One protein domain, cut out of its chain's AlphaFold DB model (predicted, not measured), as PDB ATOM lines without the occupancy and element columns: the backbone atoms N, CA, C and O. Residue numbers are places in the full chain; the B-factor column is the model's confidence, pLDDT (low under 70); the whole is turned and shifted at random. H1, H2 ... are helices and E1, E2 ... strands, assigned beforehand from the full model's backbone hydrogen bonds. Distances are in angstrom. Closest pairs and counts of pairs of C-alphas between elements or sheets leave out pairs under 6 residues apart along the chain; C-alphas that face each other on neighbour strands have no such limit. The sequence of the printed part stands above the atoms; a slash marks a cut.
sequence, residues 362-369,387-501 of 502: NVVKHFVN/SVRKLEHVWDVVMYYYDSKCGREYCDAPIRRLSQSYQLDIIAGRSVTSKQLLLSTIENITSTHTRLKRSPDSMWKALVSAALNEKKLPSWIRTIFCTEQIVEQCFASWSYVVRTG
ATOM      1  N   ASN A 362     -30.386 -15.085  25.302       79.50
ATOM      2  CA  ASN A 362     -29.212 -14.776  26.137       79.50
ATOM      3  C   ASN A 362     -28.494 -16.031  26.659       79.50
ATOM      4  O   ASN A 362     -27.366 -15.960  27.152       79.50
ATOM      5  N   VAL A 363     -29.175 -17.176  26.625       77.56
ATOM      6  CA  VAL A 363     -28.750 -18.416  27.263       77.56
ATOM      7  C   VAL A 363     -29.188 -19.606  26.417       77.56
ATOM      8  O   VAL A 363     -30.357 -19.690  26.042       77.56
ATOM      9  N   VAL A 364     -28.275 -20.549  26.180       77.62
ATOM     10  CA  VAL A 364     -28.553 -21.800  25.462       77.62
ATOM     11  C   VAL A 364     -28.108 -23.004  26.282       77.62
ATOM     12  O   VAL A 364     -27.047 -23.006  26.912       77.62
ATOM     13  N   LYS A 365     -28.949 -24.045  26.283       67.31
ATOM     14  CA  LYS A 365     -28.631 -25.347  26.874       67.31
ATOM     15  C   LYS A 365     -27.842 -26.162  25.857       67.31
ATOM     16  O   LYS A 365     -28.319 -26.379  24.751       67.31
ATOM     17  N   HIS A 366     -26.662 -26.627  26.241       60.56
ATOM     18  CA  HIS A 366     -25.843 -27.476  25.386       60.56
ATOM     19  C   HIS A 366     -26.500 -28.860  25.231       60.56
ATOM     20  O   HIS A 366     -26.538 -29.630  26.190       60.56
ATOM     21  N   PHE A 367     -27.017 -29.184  24.042       54.34
ATOM     22  CA  PHE A 367     -27.496 -30.533  23.719       54.34
ATOM     23  C   PHE A 367     -26.451 -31.259  22.873       54.34
ATOM     24  O   PHE A 367     -26.300 -30.996  21.683       54.34
ATOM     25  N   VAL A 368     -25.718 -32.185  23.492       53.12
ATOM     26  CA  VAL A 368     -24.877 -33.135  22.753       53.12
ATOM     27  C   VAL A 368     -25.757 -34.340  22.422       53.12
ATOM     28  O   VAL A 368     -25.922 -35.239  23.243       53.12
ATOM     29  N   ASN A 369     -26.386 -34.343  21.246       45.44
ATOM     30  CA  ASN A 369     -27.101 -35.522  20.757       45.44
ATOM     31  C   ASN A 369     -26.082 -36.506  20.177       45.44
ATOM     32  O   ASN A 369     -25.760 -36.433  18.993       45.44
ATOM     33  N   SER A 387     -23.633 -27.388  30.972       50.97
ATOM     34  CA  SER A 387     -23.084 -26.042  30.989       50.97
ATOM     35  C   SER A 387     -24.016 -25.151  30.187       50.97
ATOM     36  O   SER A 387     -24.212 -25.288  28.978       50.97
ATOM     37  N   VAL A 388     -24.670 -24.265  30.917       60.44
ATOM     38  CA  VAL A 388     -25.470 -23.187  30.372       60.44
ATOM     39  C   VAL A 388     -24.502 -22.232  29.671       60.44
ATOM     40  O   VAL A 388     -23.682 -21.600  30.334       60.44
ATOM     41  N   ARG A 389     -24.548 -22.147  28.336       72.50
ATOM     42  CA  ARG A 389     -23.723 -21.185  27.594       72.50
ATOM     43  C   ARG A 389     -24.457 -19.859  27.500       72.50
ATOM     44  O   ARG A 389     -25.597 -19.805  27.038       72.50
ATOM     45  N   LYS A 390     -23.792 -18.791  27.932       79.44
ATOM     46  CA  LYS A 390     -24.259 -17.423  27.726       79.44
ATOM     47  C   LYS A 390     -23.942 -17.021  26.287       79.44
ATOM     48  O   LYS A 390     -22.804 -17.177  25.857       79.44
ATOM     49  N   LEU A 391     -24.943 -16.540  25.556       83.25
ATOM     50  CA  LEU A 391     -24.758 -15.959  24.229       83.25
ATOM     51  C   LEU A 391     -24.766 -14.438  24.381       83.25
ATOM     52  O   LEU A 391     -25.811 -13.837  24.628       83.25
ATOM     53  N   GLU A 392     -23.603 -13.809  24.258       83.00
ATOM     54  CA  GLU A 392     -23.479 -12.347  24.313       83.00
ATOM     55  C   GLU A 392     -23.267 -11.753  22.916       83.00
ATOM     56  O   GLU A 392     -23.661 -10.612  22.638       83.00
ATOM     57  N   HIS A 393     -22.676 -12.544  22.022       90.00
ATOM     58  CA  HIS A 393     -22.276 -12.150  20.685       90.00
ATOM     59  C   HIS A 393     -22.737 -13.162  19.628       90.00
ATOM     60  O   HIS A 393     -22.812 -14.361  19.875       90.00
ATOM     61  N   VAL A 394     -22.947 -12.698  18.391       90.31
ATOM     62  CA  VAL A 394     -23.295 -13.553  17.233       90.31
ATOM     63  C   VAL A 394     -22.238 -14.642  16.986       90.31
ATOM     64  O   VAL A 394     -22.540 -15.734  16.517       90.31
ATOM     65  N   TRP A 395     -20.988 -14.368  17.368       92.38
ATOM     66  CA  TRP A 395     -19.888 -15.336  17.314       92.38
ATOM     67  C   TRP A 395     -20.112 -16.542  18.235       92.38
ATOM     68  O   TRP A 395     -19.712 -17.650  17.892       92.38
ATOM     69  N   ASP A 396     -20.807 -16.368  19.357       89.38
ATOM     70  CA  ASP A 396     -21.110 -17.472  20.270       89.38
ATOM     71  C   ASP A 396     -22.088 -18.465  19.620       89.38
ATOM     72  O   ASP A 396     -21.978 -19.672  19.829       89.38
ATOM     73  N   VAL A 397     -22.986 -17.978  18.751       88.81
ATOM     74  CA  VAL A 397     -23.868 -18.816  17.919       88.81
ATOM     75  C   VAL A 397     -23.064 -19.573  16.858       88.81
ATOM     76  O   VAL A 397     -23.301 -20.758  16.631       88.81
ATOM     77  N   VAL A 398     -22.066 -18.925  16.247       90.25
ATOM     78  CA  VAL A 398     -21.139 -19.587  15.309       90.25
ATOM     79  C   VAL A 398     -20.356 -20.701  16.010       90.25
ATOM     80  O   VAL A 398     -20.203 -21.790  15.462       90.25
ATOM     81  N   MET A 399     -19.907 -20.467  17.242       88.62
ATOM     82  CA  MET A 399     -19.235 -21.488  18.046       88.62
ATOM     83  C   MET A 399     -20.177 -22.613  18.461       88.62
ATOM     84  O   MET A 399     -19.788 -23.778  18.448       88.62
ATOM     85  N   TYR A 400     -21.434 -22.290  18.765       85.31
ATOM     86  CA  TYR A 400     -22.454 -23.294  19.033       85.31
ATOM     87  C   TYR A 400     -22.694 -24.206  17.820       85.31
ATOM     88  O   TYR A 400     -22.742 -25.427  17.965       85.31
ATOM     89  N   TYR A 401     -22.756 -23.634  16.612       86.94
ATOM     90  CA  TYR A 401     -22.794 -24.402  15.363       86.94
ATOM     91  C   TYR A 401     -21.573 -25.309  15.206       86.94
ATOM     92  O   TYR A 401     -21.706 -26.488  14.875       86.94
ATOM     93  N   TYR A 402     -20.384 -24.751  15.434       86.12
ATOM     94  CA  TYR A 402     -19.122 -25.462  15.283       86.12
ATOM     95  C   TYR A 402     -19.031 -26.675  16.219       86.12
ATOM     96  O   TYR A 402     -18.711 -27.779  15.773       86.12
ATOM     97  N   ASP A 403     -19.397 -26.494  17.488       82.44
ATOM     98  CA  ASP A 403     -19.408 -27.568  18.481       82.44
ATOM     99  C   ASP A 403     -20.509 -28.605  18.192       82.44
ATOM    100  O   ASP A 403     -20.251 -29.804  18.260       82.44
ATOM    101  N   SER A 404     -21.711 -28.173  17.784       78.06
ATOM    102  CA  SER A 404     -22.825 -29.062  17.402       78.06
ATOM    103  C   SER A 404     -22.485 -29.981  16.220       78.06
ATOM    104  O   SER A 404     -23.004 -31.094  16.114       78.06
ATOM    105  N   LYS A 405     -21.603 -29.539  15.316       76.56
ATOM    106  CA  LYS A 405     -21.157 -30.326  14.156       76.56
ATOM    107  C   LYS A 405     -19.852 -31.091  14.386       76.56
ATOM    108  O   LYS A 405     -19.281 -31.557  13.401       76.56
ATOM    109  N   CYS A 406     -19.391 -31.227  15.634       63.97
ATOM    110  CA  CYS A 406     -18.112 -31.858  15.976       63.97
ATOM    111  C   CYS A 406     -16.942 -31.282  15.161       63.97
ATOM    112  O   CYS A 406     -16.098 -32.016  14.644       63.97
ATOM    113  N   GLY A 407     -16.900 -29.955  15.008       60.50
ATOM    114  CA  GLY A 407     -15.917 -29.281  14.164       60.50
ATOM    115  C   GLY A 407     -14.468 -29.676  14.470       60.50
ATOM    116  O   GLY A 407     -13.710 -29.922  13.535       60.50
ATOM    117  N   ARG A 408     -14.116 -29.853  15.755       59.84
ATOM    118  CA  ARG A 408     -12.772 -30.289  16.181       59.84
ATOM    119  C   ARG A 408     -12.408 -31.680  15.673       59.84
ATOM    120  O   ARG A 408     -11.389 -31.828  15.014       59.84
ATOM    121  N   GLU A 409     -13.267 -32.673  15.886       60.59
ATOM    122  CA  GLU A 409     -13.047 -34.053  15.417       60.59
ATOM    123  C   GLU A 409     -12.941 -34.113  13.886       60.59
ATOM    124  O   GLU A 409     -12.156 -34.875  13.321       60.59
ATOM    125  N   TYR A 410     -13.698 -33.252  13.202       63.22
ATOM    126  CA  TYR A 410     -13.662 -33.129  11.754       63.22
ATOM    127  C   TYR A 410     -12.363 -32.465  11.249       63.22
ATOM    128  O   TYR A 410     -11.825 -32.869  10.213       63.22
ATOM    129  N   CYS A 411     -11.852 -31.453  11.954       58.78
ATOM    130  CA  CYS A 411     -10.627 -30.718  11.621       58.78
ATOM    131  C   CYS A 411      -9.337 -31.467  12.008       58.78
ATOM    132  O   CYS A 411      -8.356 -31.394  11.268       58.78
ATOM    133  N   ASP A 412      -9.352 -32.228  13.105       58.69
ATOM    134  CA  ASP A 412      -8.199 -32.973  13.629       58.69
ATOM    135  C   ASP A 412      -7.896 -34.276  12.879       58.69
ATOM    136  O   ASP A 412      -6.829 -34.863  13.074       58.69
ATOM    137  N   ALA A 413      -8.786 -34.713  11.983       68.31
ATOM    138  CA  ALA A 413      -8.545 -35.865  11.125       68.31
ATOM    139  C   ALA A 413      -7.187 -35.720  10.388       68.31
ATOM    140  O   ALA A 413      -6.993 -34.734   9.667       68.31
ATOM    141  N   PRO A 414      -6.252 -36.691  10.499       59.06
ATOM    142  CA  PRO A 414      -4.891 -36.570   9.956       59.06
ATOM    143  C   PRO A 414      -4.847 -36.225   8.464       59.06
ATOM    144  O   PRO A 414      -4.074 -35.371   8.032       59.06
ATOM    145  N   ILE A 415      -5.753 -36.825   7.686       62.41
ATOM    146  CA  ILE A 415      -5.904 -36.582   6.244       62.41
ATOM    147  C   ILE A 415      -6.206 -35.110   5.932       62.41
ATOM    148  O   ILE A 415      -5.849 -34.592   4.876       62.41
ATOM    149  N   ARG A 416      -6.854 -34.421   6.870       66.50
ATOM    150  CA  ARG A 416      -7.300 -33.049   6.704       66.50
ATOM    151  C   ARG A 416      -6.244 -32.042   7.124       66.50
ATOM    152  O   ARG A 416      -6.059 -31.063   6.412       66.50
ATOM    153  N   ARG A 417      -5.507 -32.301   8.210       65.81
ATOM    154  CA  ARG A 417      -4.326 -31.488   8.548       65.81
ATOM    155  C   ARG A 417      -3.303 -31.503   7.418       65.81
ATOM    156  O   ARG A 417      -2.701 -30.475   7.128       65.81
ATOM    157  N   LEU A 418      -3.152 -32.646   6.750       64.31
ATOM    158  CA  LEU A 418      -2.333 -32.749   5.546       64.31
ATOM    159  C   LEU A 418      -2.913 -31.904   4.405       64.31
ATOM    160  O   LEU A 418      -2.227 -31.015   3.913       64.31
ATOM    161  N   SER A 419      -4.182 -32.095   4.030       68.69
ATOM    162  CA  SER A 419      -4.815 -31.288   2.970       68.69
ATOM    163  C   SER A 419      -4.737 -29.780   3.227       68.69
ATOM    164  O   SER A 419      -4.466 -29.025   2.298       68.69
ATOM    165  N   GLN A 420      -4.899 -29.339   4.474       68.00
ATOM    166  CA  GLN A 420      -4.820 -27.930   4.841       68.00
ATOM    167  C   GLN A 420      -3.390 -27.375   4.743       68.00
ATOM    168  O   GLN A 420      -3.210 -26.278   4.221       68.00
ATOM    169  N   SER A 421      -2.380 -28.124   5.201       71.50
ATOM    170  CA  SER A 421      -0.969 -27.718   5.087       71.50
ATOM    171  C   SER A 421      -0.513 -27.587   3.634       71.50
ATOM    172  O   SER A 421       0.321 -26.742   3.331       71.50
ATOM    173  N   TYR A 422      -1.081 -28.399   2.740       69.25
ATOM    174  CA  TYR A 422      -0.754 -28.409   1.313       69.25
ATOM    175  C   TYR A 422      -1.766 -27.647   0.439       69.25
ATOM    176  O   TYR A 422      -1.671 -27.733  -0.781       69.25
ATOM    177  N   GLN A 423      -2.737 -26.932   1.032       63.97
ATOM    178  CA  GLN A 423      -3.789 -26.184   0.315       63.97
ATOM    179  C   GLN A 423      -4.492 -27.020  -0.775       63.97
ATOM    180  O   GLN A 423      -4.771 -26.554  -1.876       63.97
ATOM    181  N   LEU A 424      -4.754 -28.296  -0.483       65.94
ATOM    182  CA  LEU A 424      -5.345 -29.217  -1.449       65.94
ATOM    183  C   LEU A 424      -6.868 -29.071  -1.460       65.94
ATOM    184  O   LEU A 424      -7.545 -29.571  -0.560       65.94
ATOM    185  N   ASP A 425      -7.403 -28.474  -2.526       57.53
ATOM    186  CA  ASP A 425      -8.850 -28.337  -2.769       57.53
ATOM    187  C   ASP A 425      -9.546 -29.661  -3.134       57.53
ATOM    188  O   ASP A 425     -10.778 -29.736  -3.215       57.53
ATOM    189  N   ILE A 426      -8.766 -30.727  -3.341       56.22
ATOM    190  CA  ILE A 426      -9.238 -32.056  -3.728       56.22
ATOM    191  C   ILE A 426      -8.625 -33.093  -2.786       56.22
ATOM    192  O   ILE A 426      -7.422 -33.347  -2.811       56.22
ATOM    193  N   ILE A 427      -9.468 -33.740  -1.981       57.28
ATOM    194  CA  ILE A 427      -9.065 -34.826  -1.081       57.28
ATOM    195  C   ILE A 427      -9.706 -36.110  -1.601       57.28
ATOM    196  O   ILE A 427     -10.930 -36.202  -1.696       57.28
ATOM    197  N   ALA A 428      -8.888 -37.104  -1.960       52.00
ATOM    198  CA  ALA A 428      -9.354 -38.409  -2.446       52.00
ATOM    199  C   ALA A 428     -10.364 -38.329  -3.620       52.00
ATOM    200  O   ALA A 428     -11.340 -39.078  -3.668       52.00
ATOM    201  N   GLY A 429     -10.160 -37.395  -4.558       52.97
ATOM    202  CA  GLY A 429     -11.016 -37.229  -5.743       52.97
ATOM    203  C   GLY A 429     -12.351 -36.513  -5.496       52.97
ATOM    204  O   GLY A 429     -13.178 -36.450  -6.404       52.97
ATOM    205  N   ARG A 430     -12.580 -35.956  -4.298       56.12
ATOM    206  CA  ARG A 430     -13.733 -35.094  -3.992       56.12
ATOM    207  C   ARG A 430     -13.263 -33.674  -3.677       56.12
ATOM    208  O   ARG A 430     -12.332 -33.492  -2.894       56.12
ATOM    209  N   SER A 431     -13.920 -32.677  -4.269       61.38
ATOM    210  CA  SER A 431     -13.690 -31.263  -3.957       61.38
ATOM    211  C   SER A 431     -14.103 -30.947  -2.518       61.38
ATOM    212  O   SER A 431     -15.139 -31.442  -2.056       61.38
ATOM    213  N   VAL A 432     -13.354 -30.081  -1.834       69.12
ATOM    214  CA  VAL A 432     -13.719 -29.578  -0.500       69.12
ATOM    215  C   VAL A 432     -15.098 -28.908  -0.561       69.12
ATOM    216  O   VAL A 432     -15.330 -27.947  -1.293       69.12
ATOM    217  N   THR A 433     -16.058 -29.422   0.208       78.25
ATOM    218  CA  THR A 433     -17.424 -28.874   0.218       78.25
ATOM    219  C   THR A 433     -17.477 -27.551   0.991       78.25
ATOM    220  O   THR A 433     -16.713 -27.331   1.933       78.25
ATOM    221  N   SER A 434     -18.434 -26.676   0.667       78.06
ATOM    222  CA  SER A 434     -18.588 -25.368   1.331       78.06
ATOM    223  C   SER A 434     -18.744 -25.458   2.854       78.06
ATOM    224  O   SER A 434     -18.244 -24.592   3.565       78.06
ATOM    225  N   LYS A 435     -19.370 -26.527   3.369       81.38
ATOM    226  CA  LYS A 435     -19.472 -26.796   4.813       81.38
ATOM    227  C   LYS A 435     -18.112 -27.124   5.430       81.38
ATOM    228  O   LYS A 435     -17.828 -26.725   6.553       81.38
ATOM    229  N   GLN A 436     -17.279 -27.869   4.711       79.75
ATOM    230  CA  GLN A 436     -15.960 -28.274   5.192       79.75
ATOM    231  C   GLN A 436     -14.992 -27.094   5.215       79.75
ATOM    232  O   GLN A 436     -14.245 -26.952   6.183       79.75
ATOM    233  N   LEU A 437     -15.059 -26.245   4.187       84.19
ATOM    234  CA  LEU A 437     -14.334 -24.984   4.133       84.19
ATOM    235  C   LEU A 437     -14.748 -24.080   5.300       84.19
ATOM    236  O   LEU A 437     -13.896 -23.686   6.082       84.19
ATOM    237  N   LEU A 438     -16.056 -23.883   5.506       87.75
ATOM    238  CA  LEU A 438     -16.586 -23.099   6.623       87.75
ATOM    239  C   LEU A 438     -16.058 -23.573   7.990       87.75
ATOM    240  O   LEU A 438     -15.589 -22.759   8.782       87.75
ATOM    241  N   LEU A 439     -16.113 -24.880   8.274       87.12
ATOM    242  CA  LEU A 439     -15.631 -25.425   9.551       87.12
ATOM    243  C   LEU A 439     -14.117 -25.224   9.732       87.12
ATOM    244  O   LEU A 439     -13.683 -24.876  10.825       87.12
ATOM    245  N   SER A 440     -13.324 -25.383   8.667       85.12
ATOM    246  CA  SER A 440     -11.875 -25.126   8.714       85.12
ATOM    247  C   SER A 440     -11.571 -23.641   8.922       85.12
ATOM    248  O   SER A 440     -10.730 -23.295   9.748       85.12
ATOM    249  N   THR A 441     -12.295 -22.746   8.246       89.19
ATOM    250  CA  THR A 441     -12.153 -21.299   8.430       89.19
ATOM    251  C   THR A 441     -12.493 -20.878   9.860       89.19
ATOM    252  O   THR A 441     -11.753 -20.089  10.445       89.19
ATOM    253  N   ILE A 442     -13.557 -21.424  10.462       90.44
ATOM    254  CA  ILE A 442     -13.912 -21.149  11.865       90.44
ATOM    255  C   ILE A 442     -12.805 -21.627  12.815       90.44
ATOM    256  O   ILE A 442     -12.421 -20.872  13.707       90.44
ATOM    257  N   GLU A 443     -12.250 -22.825  12.615       88.06
ATOM    258  CA  GLU A 443     -11.148 -23.348  13.442       88.06
ATOM    259  C   GLU A 443      -9.876 -22.495  13.306       88.06
ATOM    260  O   GLU A 443      -9.228 -22.158  14.298       88.06
ATOM    261  N   ASN A 444      -9.545 -22.053  12.092       87.88
ATOM    262  CA  ASN A 444      -8.396 -21.179  11.845       87.88
ATOM    263  C   ASN A 444      -8.567 -19.805  12.498       87.88
ATOM    264  O   ASN A 444      -7.645 -19.294  13.137       87.88
ATOM    265  N   ILE A 445      -9.751 -19.201  12.379       90.56
ATOM    266  CA  ILE A 445     -10.055 -17.934  13.051       90.56
ATOM    267  C   ILE A 445      -9.975 -18.135  14.562       90.56
ATOM    268  O   ILE A 445      -9.305 -17.360  15.238       90.56
ATOM    269  N   THR A 446     -10.577 -19.200  15.085       89.88
ATOM    270  CA  THR A 446     -10.564 -19.521  16.513       89.88
ATOM    271  C   THR A 446      -9.141 -19.675  17.032       89.88
ATOM    272  O   THR A 446      -8.755 -18.971  17.960       89.88
ATOM    273  N   SER A 447      -8.322 -20.528  16.422       86.38
ATOM    274  CA  SER A 447      -6.947 -20.796  16.866       86.38
ATOM    275  C   SER A 447      -6.039 -19.560  16.795       86.38
ATOM    276  O   SER A 447      -5.268 -19.297  17.722       86.38
ATOM    277  N   THR A 448      -6.152 -18.749  15.739       86.69
ATOM    278  CA  THR A 448      -5.358 -17.516  15.584       86.69
ATOM    279  C   THR A 448      -5.807 -16.410  16.542       86.69
ATOM    280  O   THR A 448      -4.979 -15.757  17.183       86.69
ATOM    281  N   HIS A 449      -7.115 -16.201  16.687       87.94
ATOM    282  CA  HIS A 449      -7.671 -15.093  17.462       87.94
ATOM    283  C   HIS A 449      -7.692 -15.372  18.965       87.94
ATOM    284  O   HIS A 449      -7.524 -14.436  19.747       87.94
ATOM    285  N   THR A 450      -7.817 -16.637  19.380       86.25
ATOM    286  CA  THR A 450      -7.660 -17.037  20.789       86.25
ATOM    287  C   THR A 450      -6.223 -16.842  21.262       86.25
ATOM    288  O   THR A 450      -6.013 -16.241  22.316       86.25
ATOM    289  N   ARG A 451      -5.223 -17.229  20.450       82.00
ATOM    290  CA  ARG A 451      -3.797 -16.993  20.744       82.00
ATOM    291  C   ARG A 451      -3.487 -15.509  20.954       82.00
ATOM    292  O   ARG A 451      -2.712 -15.158  21.836       82.00
ATOM    293  N   LEU A 452      -4.126 -14.642  20.170       85.50
ATOM    294  CA  LEU A 452      -3.973 -13.185  20.246       85.50
ATOM    295  C   LEU A 452      -4.966 -12.499  21.205       85.50
ATOM    296  O   LEU A 452      -5.036 -11.270  21.206       85.50
ATOM    297  N   LYS A 453      -5.747 -13.258  21.993       83.69
ATOM    298  CA  LYS A 453      -6.776 -12.752  22.928       83.69
ATOM    299  C   LYS A 453      -7.722 -11.712  22.304       83.69
ATOM    300  O   LYS A 453      -8.057 -10.698  22.915       83.69
ATOM    301  N   ARG A 454      -8.130 -11.931  21.054       87.75
ATOM    302  CA  ARG A 454      -9.008 -11.008  20.320       87.75
ATOM    303  C   ARG A 454     -10.466 -11.144  20.766       87.75
ATOM    304  O   ARG A 454     -10.902 -12.204  21.202       87.75
ATOM    305  N   SER A 455     -11.227 -10.058  20.627       91.50
ATOM    306  CA  SER A 455     -12.644 -10.020  21.006       91.50
ATOM    307  C   SER A 455     -13.532 -10.883  20.085       91.50
ATOM    308  O   SER A 455     -13.195 -11.056  18.909       91.50
ATOM    309  N   PRO A 456     -14.710 -11.348  20.557       88.38
ATOM    310  CA  PRO A 456     -15.705 -12.038  19.721       88.38
ATOM    311  C   PRO A 456     -16.147 -11.233  18.493       88.38
ATOM    312  O   PRO A 456     -16.369 -11.787  17.420       88.38
ATOM    313  N   ASP A 457     -16.197  -9.907  18.620       91.19
ATOM    314  CA  ASP A 457     -16.474  -8.994  17.508       91.19
ATOM    315  C   ASP A 457     -15.344  -8.979  16.460       91.19
ATOM    316  O   ASP A 457     -15.599  -8.902  15.258       91.19
ATOM    317  N   SER A 458     -14.085  -9.131  16.888       92.31
ATOM    318  CA  SER A 458     -12.948  -9.269  15.966       92.31
ATOM    319  C   SER A 458     -13.012 -10.582  15.187       92.31
ATOM    320  O   SER A 458     -12.759 -10.581  13.985       92.31
ATOM    321  N   MET A 459     -13.387 -11.677  15.858       91.81
ATOM    322  CA  MET A 459     -13.566 -12.992  15.233       91.81
ATOM    323  C   MET A 459     -14.726 -12.988  14.232       91.81
ATOM    324  O   MET A 459     -14.577 -13.471  13.113       91.81
ATOM    325  N   TRP A 460     -15.842 -12.338  14.578       94.12
ATOM    326  CA  TRP A 460     -16.956 -12.117  13.652       94.12
ATOM    327  C   TRP A 460     -16.535 -11.339  12.402       94.12
ATOM    328  O   TRP A 460     -16.808 -11.769  11.284       94.12
ATOM    329  N   LYS A 461     -15.815 -10.222  12.571       94.31
ATOM    330  CA  LYS A 461     -15.294  -9.442  11.438       94.31
ATOM    331  C   LYS A 461     -14.370 -10.277  10.552       94.31
ATOM    332  O   LYS A 461     -14.463 -10.172   9.336       94.31
ATOM    333  N   ALA A 462     -13.509 -11.103  11.146       93.44
ATOM    334  CA  ALA A 462     -12.634 -12.002  10.400       93.44
ATOM    335  C   ALA A 462     -13.427 -13.043   9.595       93.44
ATOM    336  O   ALA A 462     -13.091 -13.290   8.441       93.44
ATOM    337  N   LEU A 463     -14.505 -13.597  10.160       94.44
ATOM    338  CA  LEU A 463     -15.371 -14.547   9.458       94.44
ATOM    339  C   LEU A 463     -16.066 -13.908   8.259       94.44
ATOM    340  O   LEU A 463     -16.050 -14.488   7.178       94.44
ATOM    341  N   VAL A 464     -16.652 -12.721   8.433       94.00
ATOM    342  CA  VAL A 464     -17.328 -12.010   7.338       94.00
ATOM    343  C   VAL A 464     -16.333 -11.667   6.227       94.00
ATOM    344  O   VAL A 464     -16.621 -11.927   5.063       94.00
ATOM    345  N   SER A 465     -15.142 -11.162   6.569       92.62
ATOM    346  CA  SER A 465     -14.085 -10.885   5.587       92.62
ATOM    347  C   SER A 465     -13.617 -12.150   4.856       92.62
ATOM    348  O   SER A 465     -13.517 -12.136   3.633       92.62
ATOM    349  N   ALA A 466     -13.398 -13.262   5.566       91.38
ATOM    350  CA  ALA A 466     -13.031 -14.531   4.936       91.38
ATOM    351  C   ALA A 466     -14.136 -15.042   3.998       91.38
ATOM    352  O   ALA A 466     -13.861 -15.486   2.888       91.38
ATOM    353  N   ALA A 467     -15.401 -14.923   4.404       90.75
ATOM    354  CA  ALA A 467     -16.534 -15.367   3.602       90.75
ATOM    355  C   ALA A 467     -16.761 -14.508   2.342       90.75
ATOM    356  O   ALA A 467     -17.248 -15.026   1.331       90.75
ATOM    357  N   LEU A 468     -16.424 -13.212   2.394       90.38
ATOM    358  CA  LEU A 468     -16.414 -12.320   1.230       90.38
ATOM    359  C   LEU A 468     -15.312 -12.713   0.243       90.38
ATOM    360  O   LEU A 468     -15.598 -12.843  -0.945       90.38
ATOM    361  N   ASN A 469     -14.102 -12.988   0.736       90.38
ATOM    362  CA  ASN A 469     -12.982 -13.436  -0.098       90.38
ATOM    363  C   ASN A 469     -13.303 -14.759  -0.817       90.38
ATOM    364  O   ASN A 469     -13.033 -14.905  -2.004       90.38
ATOM    365  N   GLU A 470     -13.977 -15.680  -0.125       86.12
ATOM    366  CA  GLU A 470     -14.433 -16.962  -0.679       86.12
ATOM    367  C   GLU A 470     -15.699 -16.854  -1.552       86.12
ATOM    368  O   GLU A 470     -16.183 -17.864  -2.065       86.12
ATOM    369  N   LYS A 471     -16.293 -15.657  -1.692       88.94
ATOM    370  CA  LYS A 471     -17.578 -15.410  -2.386       88.94
ATOM    371  C   LYS A 471     -18.729 -16.294  -1.880       88.94
ATOM    372  O   LYS A 471     -19.682 -16.585  -2.603       88.94
ATOM    373  N   LYS A 472     -18.661 -16.728  -0.617       88.06
ATOM    374  CA  LYS A 472     -19.603 -17.674   0.005       88.06
ATOM    375  C   LYS A 472     -20.369 -17.084   1.186       88.06
ATOM    376  O   LYS A 472     -21.090 -17.825   1.851       88.06
ATOM    377  N   LEU A 473     -20.294 -15.769   1.415       90.00
ATOM    378  CA  LEU A 473     -20.961 -15.095   2.536       90.00
ATOM    379  C   LEU A 473     -22.449 -15.481   2.696       90.00
ATOM    380  O   LEU A 473     -22.788 -15.997   3.762       90.00
ATOM    381  N   PRO A 474     -23.333 -15.375   1.681       88.56
ATOM    382  CA  PRO A 474     -24.736 -15.769   1.851       88.56
ATOM    383  C   PRO A 474     -24.912 -17.266   2.142       88.56
ATOM    384  O   PRO A 474     -25.791 -17.666   2.901       88.56
ATOM    385  N   SER A 475     -24.064 -18.114   1.548       88.75
ATOM    386  CA  SER A 475     -24.111 -19.565   1.743       88.75
ATOM    387  C   SER A 475     -23.714 -19.955   3.167       88.75
ATOM    388  O   SER A 475     -24.375 -20.794   3.782       88.75
ATOM    389  N   TRP A 476     -22.664 -19.340   3.709       91.62
ATOM    390  CA  TRP A 476     -22.174 -19.616   5.057       91.62
ATOM    391  C   TRP A 476     -23.143 -19.121   6.125       91.62
ATOM    392  O   TRP A 476     -23.437 -19.873   7.052       91.62
ATOM    393  N   ILE A 477     -23.700 -17.915   5.959       90.81
ATOM    394  CA  ILE A 477     -24.711 -17.375   6.876       90.81
ATOM    395  C   ILE A 477     -25.936 -18.290   6.920       90.81
ATOM    396  O   ILE A 477     -26.285 -18.755   8.001       90.81
ATOM    397  N   ARG A 478     -26.501 -18.683   5.771       87.94
ATOM    398  CA  ARG A 478     -27.624 -19.638   5.751       87.94
ATOM    399  C   ARG A 478     -27.274 -20.972   6.391       87.94
ATOM    400  O   ARG A 478     -28.051 -21.508   7.168       87.94
ATOM    401  N   THR A 479     -26.093 -21.514   6.098       87.62
ATOM    402  CA  THR A 479     -25.678 -22.812   6.653       87.62
ATOM    403  C   THR A 479     -25.641 -22.784   8.183       87.62
ATOM    404  O   THR A 479     -26.066 -23.743   8.821       87.62
ATOM    405  N   ILE A 480     -25.169 -21.687   8.779       87.62
ATOM    406  CA  ILE A 480     -25.116 -21.527  10.237       87.62
ATOM    407  C   ILE A 480     -26.511 -21.207  10.780       87.62
ATOM    408  O   ILE A 480     -27.060 -21.960  11.577       87.62
ATOM    409  N   PHE A 481     -27.102 -20.101  10.335       86.69
ATOM    410  CA  PHE A 481     -28.270 -19.499  10.976       86.69
ATOM    411  C   PHE A 481     -29.602 -20.131  10.566       86.69
ATOM    412  O   PHE A 481     -30.574 -19.956  11.286       86.69
ATOM    413  N   CYS A 482     -29.656 -20.920   9.488       85.38
ATOM    414  CA  CYS A 482     -30.851 -21.688   9.106       85.38
ATOM    415  C   CYS A 482     -30.789 -23.161   9.537       85.38
ATOM    416  O   CYS A 482     -31.674 -23.939   9.187       85.38
ATOM    417  N   THR A 483     -29.754 -23.583  10.274       85.75
ATOM    418  CA  THR A 483     -29.741 -24.932  10.854       85.75
ATOM    419  C   THR A 483     -30.838 -25.024  11.914       85.75
ATOM    420  O   THR A 483     -30.806 -24.275  12.885       85.75
ATOM    421  N   GLU A 484     -31.764 -25.972  11.763       82.81
ATOM    422  CA  GLU A 484     -32.937 -26.176  12.635       82.81
ATOM    423  C   GLU A 484     -32.595 -26.098  14.132       82.81
ATOM    424  O   GLU A 484     -33.139 -25.274  14.858       82.81
ATOM    425  N   GLN A 485     -31.571 -26.838  14.566       81.50
ATOM    426  CA  GLN A 485     -31.112 -26.845  15.961       81.50
ATOM    427  C   GLN A 485     -30.667 -25.465  16.477       81.50
ATOM    428  O   GLN A 485     -30.817 -25.172  17.660       81.50
ATOM    429  N   ILE A 486     -30.109 -24.614  15.615       85.44
ATOM    430  CA  ILE A 486     -29.677 -23.257  15.980       85.44
ATOM    431  C   ILE A 486     -30.870 -22.322  16.034       85.44
ATOM    432  O   ILE A 486     -30.990 -21.540  16.973       85.44
ATOM    433  N   VAL A 487     -31.754 -22.414  15.046       84.75
ATOM    434  CA  VAL A 487     -32.974 -21.612  14.972       84.75
ATOM    435  C   VAL A 487     -33.836 -21.840  16.215       84.75
ATOM    436  O   VAL A 487     -34.292 -20.881  16.828       84.75
ATOM    437  N   GLU A 488     -34.001 -23.093  16.636       83.00
ATOM    438  CA  GLU A 488     -34.825 -23.447  17.794       83.00
ATOM    439  C   GLU A 488     -34.202 -23.057  19.137       83.00
ATOM    440  O   GLU A 488     -34.914 -22.692  20.073       83.00
ATOM    441  N   GLN A 489     -32.877 -23.159  19.264       82.38
ATOM    442  CA  GLN A 489     -32.208 -23.028  20.561       82.38
ATOM    443  C   GLN A 489     -31.600 -21.642  20.779       82.38
ATOM    444  O   GLN A 489     -31.662 -21.108  21.889       82.38
ATOM    445  N   CYS A 490     -31.032 -21.035  19.738       83.44
ATOM    446  CA  CYS A 490     -30.347 -19.746  19.821       83.44
ATOM    447  C   CYS A 490     -31.267 -18.552  19.546       83.44
ATOM    448  O   CYS A 490     -30.883 -17.435  19.887       83.44
ATOM    449  N   PHE A 491     -32.457 -18.756  18.972       85.44
ATOM    450  CA  PHE A 491     -33.342 -17.669  18.558       85.44
ATOM    451  C   PHE A 491     -34.767 -17.798  19.101       85.44
ATOM    452  O   PHE A 491     -35.296 -18.887  19.298       85.44
ATOM    453  N   ALA A 492     -35.408 -16.655  19.335       81.62
ATOM    454  CA  ALA A 492     -36.827 -16.576  19.651       81.62
ATOM    455  C   ALA A 492     -37.682 -16.647  18.374       81.62
ATOM    456  O   ALA A 492     -37.255 -16.217  17.300       81.62
ATOM    457  N   SER A 493     -38.931 -17.103  18.489       77.12
ATOM    458  CA  SER A 493     -39.863 -17.280  17.357       77.12
ATOM    459  C   SER A 493     -40.197 -15.994  16.584       77.12
ATOM    460  O   SER A 493     -40.640 -16.044  15.438       77.12
ATOM    461  N   TRP A 494     -39.976 -14.826  17.192       77.12
ATOM    462  CA  TRP A 494     -40.144 -13.509  16.571       77.12
ATOM    463  C   TRP A 494     -38.847 -12.942  15.969       77.12
ATOM    464  O   TRP A 494     -38.870 -11.844  15.412       77.12
ATOM    465  N   SER A 495     -37.722 -13.657  16.074       81.31
ATOM    466  CA  SER A 495     -36.427 -13.222  15.543       81.31
ATOM    467  C   SER A 495     -36.451 -13.043  14.022       81.31
ATOM    468  O   SER A 495     -37.258 -13.645  13.304       81.31
ATOM    469  N   TYR A 496     -35.522 -12.224  13.517       78.44
ATOM    470  CA  TYR A 496     -35.387 -11.991  12.079       78.44
ATOM    471  C   TYR A 496     -35.048 -13.295  11.348       78.44
ATOM    472  O   TYR A 496     -35.671 -13.617  10.336       78.44
ATOM    473  N   VAL A 497     -34.107 -14.062  11.907       80.88
ATOM    474  CA  VAL A 497     -33.612 -15.328  11.354       80.88
ATOM    475  C   VAL A 497     -34.747 -16.343  11.193       80.88
ATOM    476  O   VAL A 497     -34.920 -16.880  10.103       80.88
ATOM    477  N   VAL A 498     -35.587 -16.534  12.221       76.62
ATOM    478  CA  VAL A 498     -36.733 -17.466  12.166       76.62
ATOM    479  C   VAL A 498     -37.769 -17.029  11.130       76.62
ATOM    480  O   VAL A 498     -38.308 -17.853  10.397       76.62
ATOM    481  N   ARG A 499     -38.068 -15.726  11.058       76.56
ATOM    482  CA  ARG A 499     -39.138 -15.208  10.191       76.56
ATOM    483  C   ARG A 499     -38.771 -15.149   8.717       76.56
ATOM    484  O   ARG A 499     -39.668 -15.157   7.878       76.56
ATOM    485  N   THR A 500     -37.487 -15.012   8.411       73.25
ATOM    486  CA  THR A 500     -37.021 -14.776   7.042       73.25
ATOM    487  C   THR A 500     -36.243 -15.958   6.462       73.25
ATOM    488  O   THR A 500     -36.243 -16.112   5.244       73.25
ATOM    489  N   GLY A 501     -35.640 -16.816   7.297       67.12
ATOM    490  CA  GLY A 501     -34.840 -17.967   6.852       67.12
ATOM    491  C   GLY A 501     -33.553 -17.563   6.123       67.12
ATOM    492  O   GLY A 501     -33.200 -18.186   5.120       67.12
TER     493      GLY A 501
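AT A GLANCE: This is residues 362 to 369 and 387 to 501 of the 502 residues of the protein "Bm5847, isoform f" of Brugia malayi (UniProt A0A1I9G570). A core of crossed helices, H1, H4, H5 and H6, in which H4 and H5 make a helical hairpin, extends toward a small two-stranded sheet with H7 and H8 at one end and toward H2, H3 and a long link at the other. The printed part has 123 residues, with named elements in the order E1, E2, H1 to H8. The class is mostly helix, and the sheet E1 - E2 is antiparallel. The whole is compact, with a radius of gyration of the C-alphas of 15.0 A and spans of 44 by 31 by 31 A.

HOW THE PARTS SIT: Strands E1, residues 363 to 365, and E2, residues 388 to 390, are antiparallel neighbours at 150 degrees; N 364 and O 389, 2.9 A, and N 389 and O 364, 3.0 A, are within hydrogen-bond range. E2 and H1, residues 394 to 404, are near each other. H1 touches H7, residues 484 to 490, at a steep tilt of 49 degrees, opposite ways; the closest C-alphas, of Val 397 and Cys 490, are 6.8 A apart. H5, residues 456 to 469, touches H1 with residues 456 to 460 alone, about perpendicular at 77 degrees; the closest C-alphas, of Trp 395 and Trp 460, are 5.7 A apart. H4, residues 434 to 451, forms a hairpin with H5, and the closest C-alphas, of Ile 445 and Met 459, are 6.4 A apart. H6, residues 473 to 481, touches H4, closest at the C-alphas of Leu 438 and Trp 476, 6.8 A apart. H5 and H6 only just touch, only at the corner, with 3 pairs of C-alphas within 8 A; the closest, of Ala 467 and Leu 473, are 4.6 A apart. H2, residues 407 to 412, touches H4, closest at the C-alphas of Gly 407 and Leu 439, 6.0 A apart. H3, residues 414 to 421, touches no helix. H8, residues 496 to 500, is close to but not clearly touching H7, with the C-alphas of Val 487 and Val 498 closest at 6.3 A. In H1 to H8 every O i to N i+4 pair is within hydrogen-bond range.

IN THESE COORDINATES: E1 begins at C-alpha 363 (-28.750, -18.416, 27.263). H4 is longest, 25.8 A; H5 measures 20.1 A, H1 15.5 A and H6 12.0 A. H8 ends at C-alpha 500 (-37.021, -14.776, 7.042).

THE WHOLE: The C-alphas farthest apart, of Tyr 422 and Trp 494, are 44.8 A apart. Residues 370 to 386 are not printed; C-alphas 369 and 387 are 14.5 A apart across the cut. The link from H3 to H4 is long. Mean pLDDT of the printed part is 78.8; residues under 70 include 406 to 420 and 422 to 432.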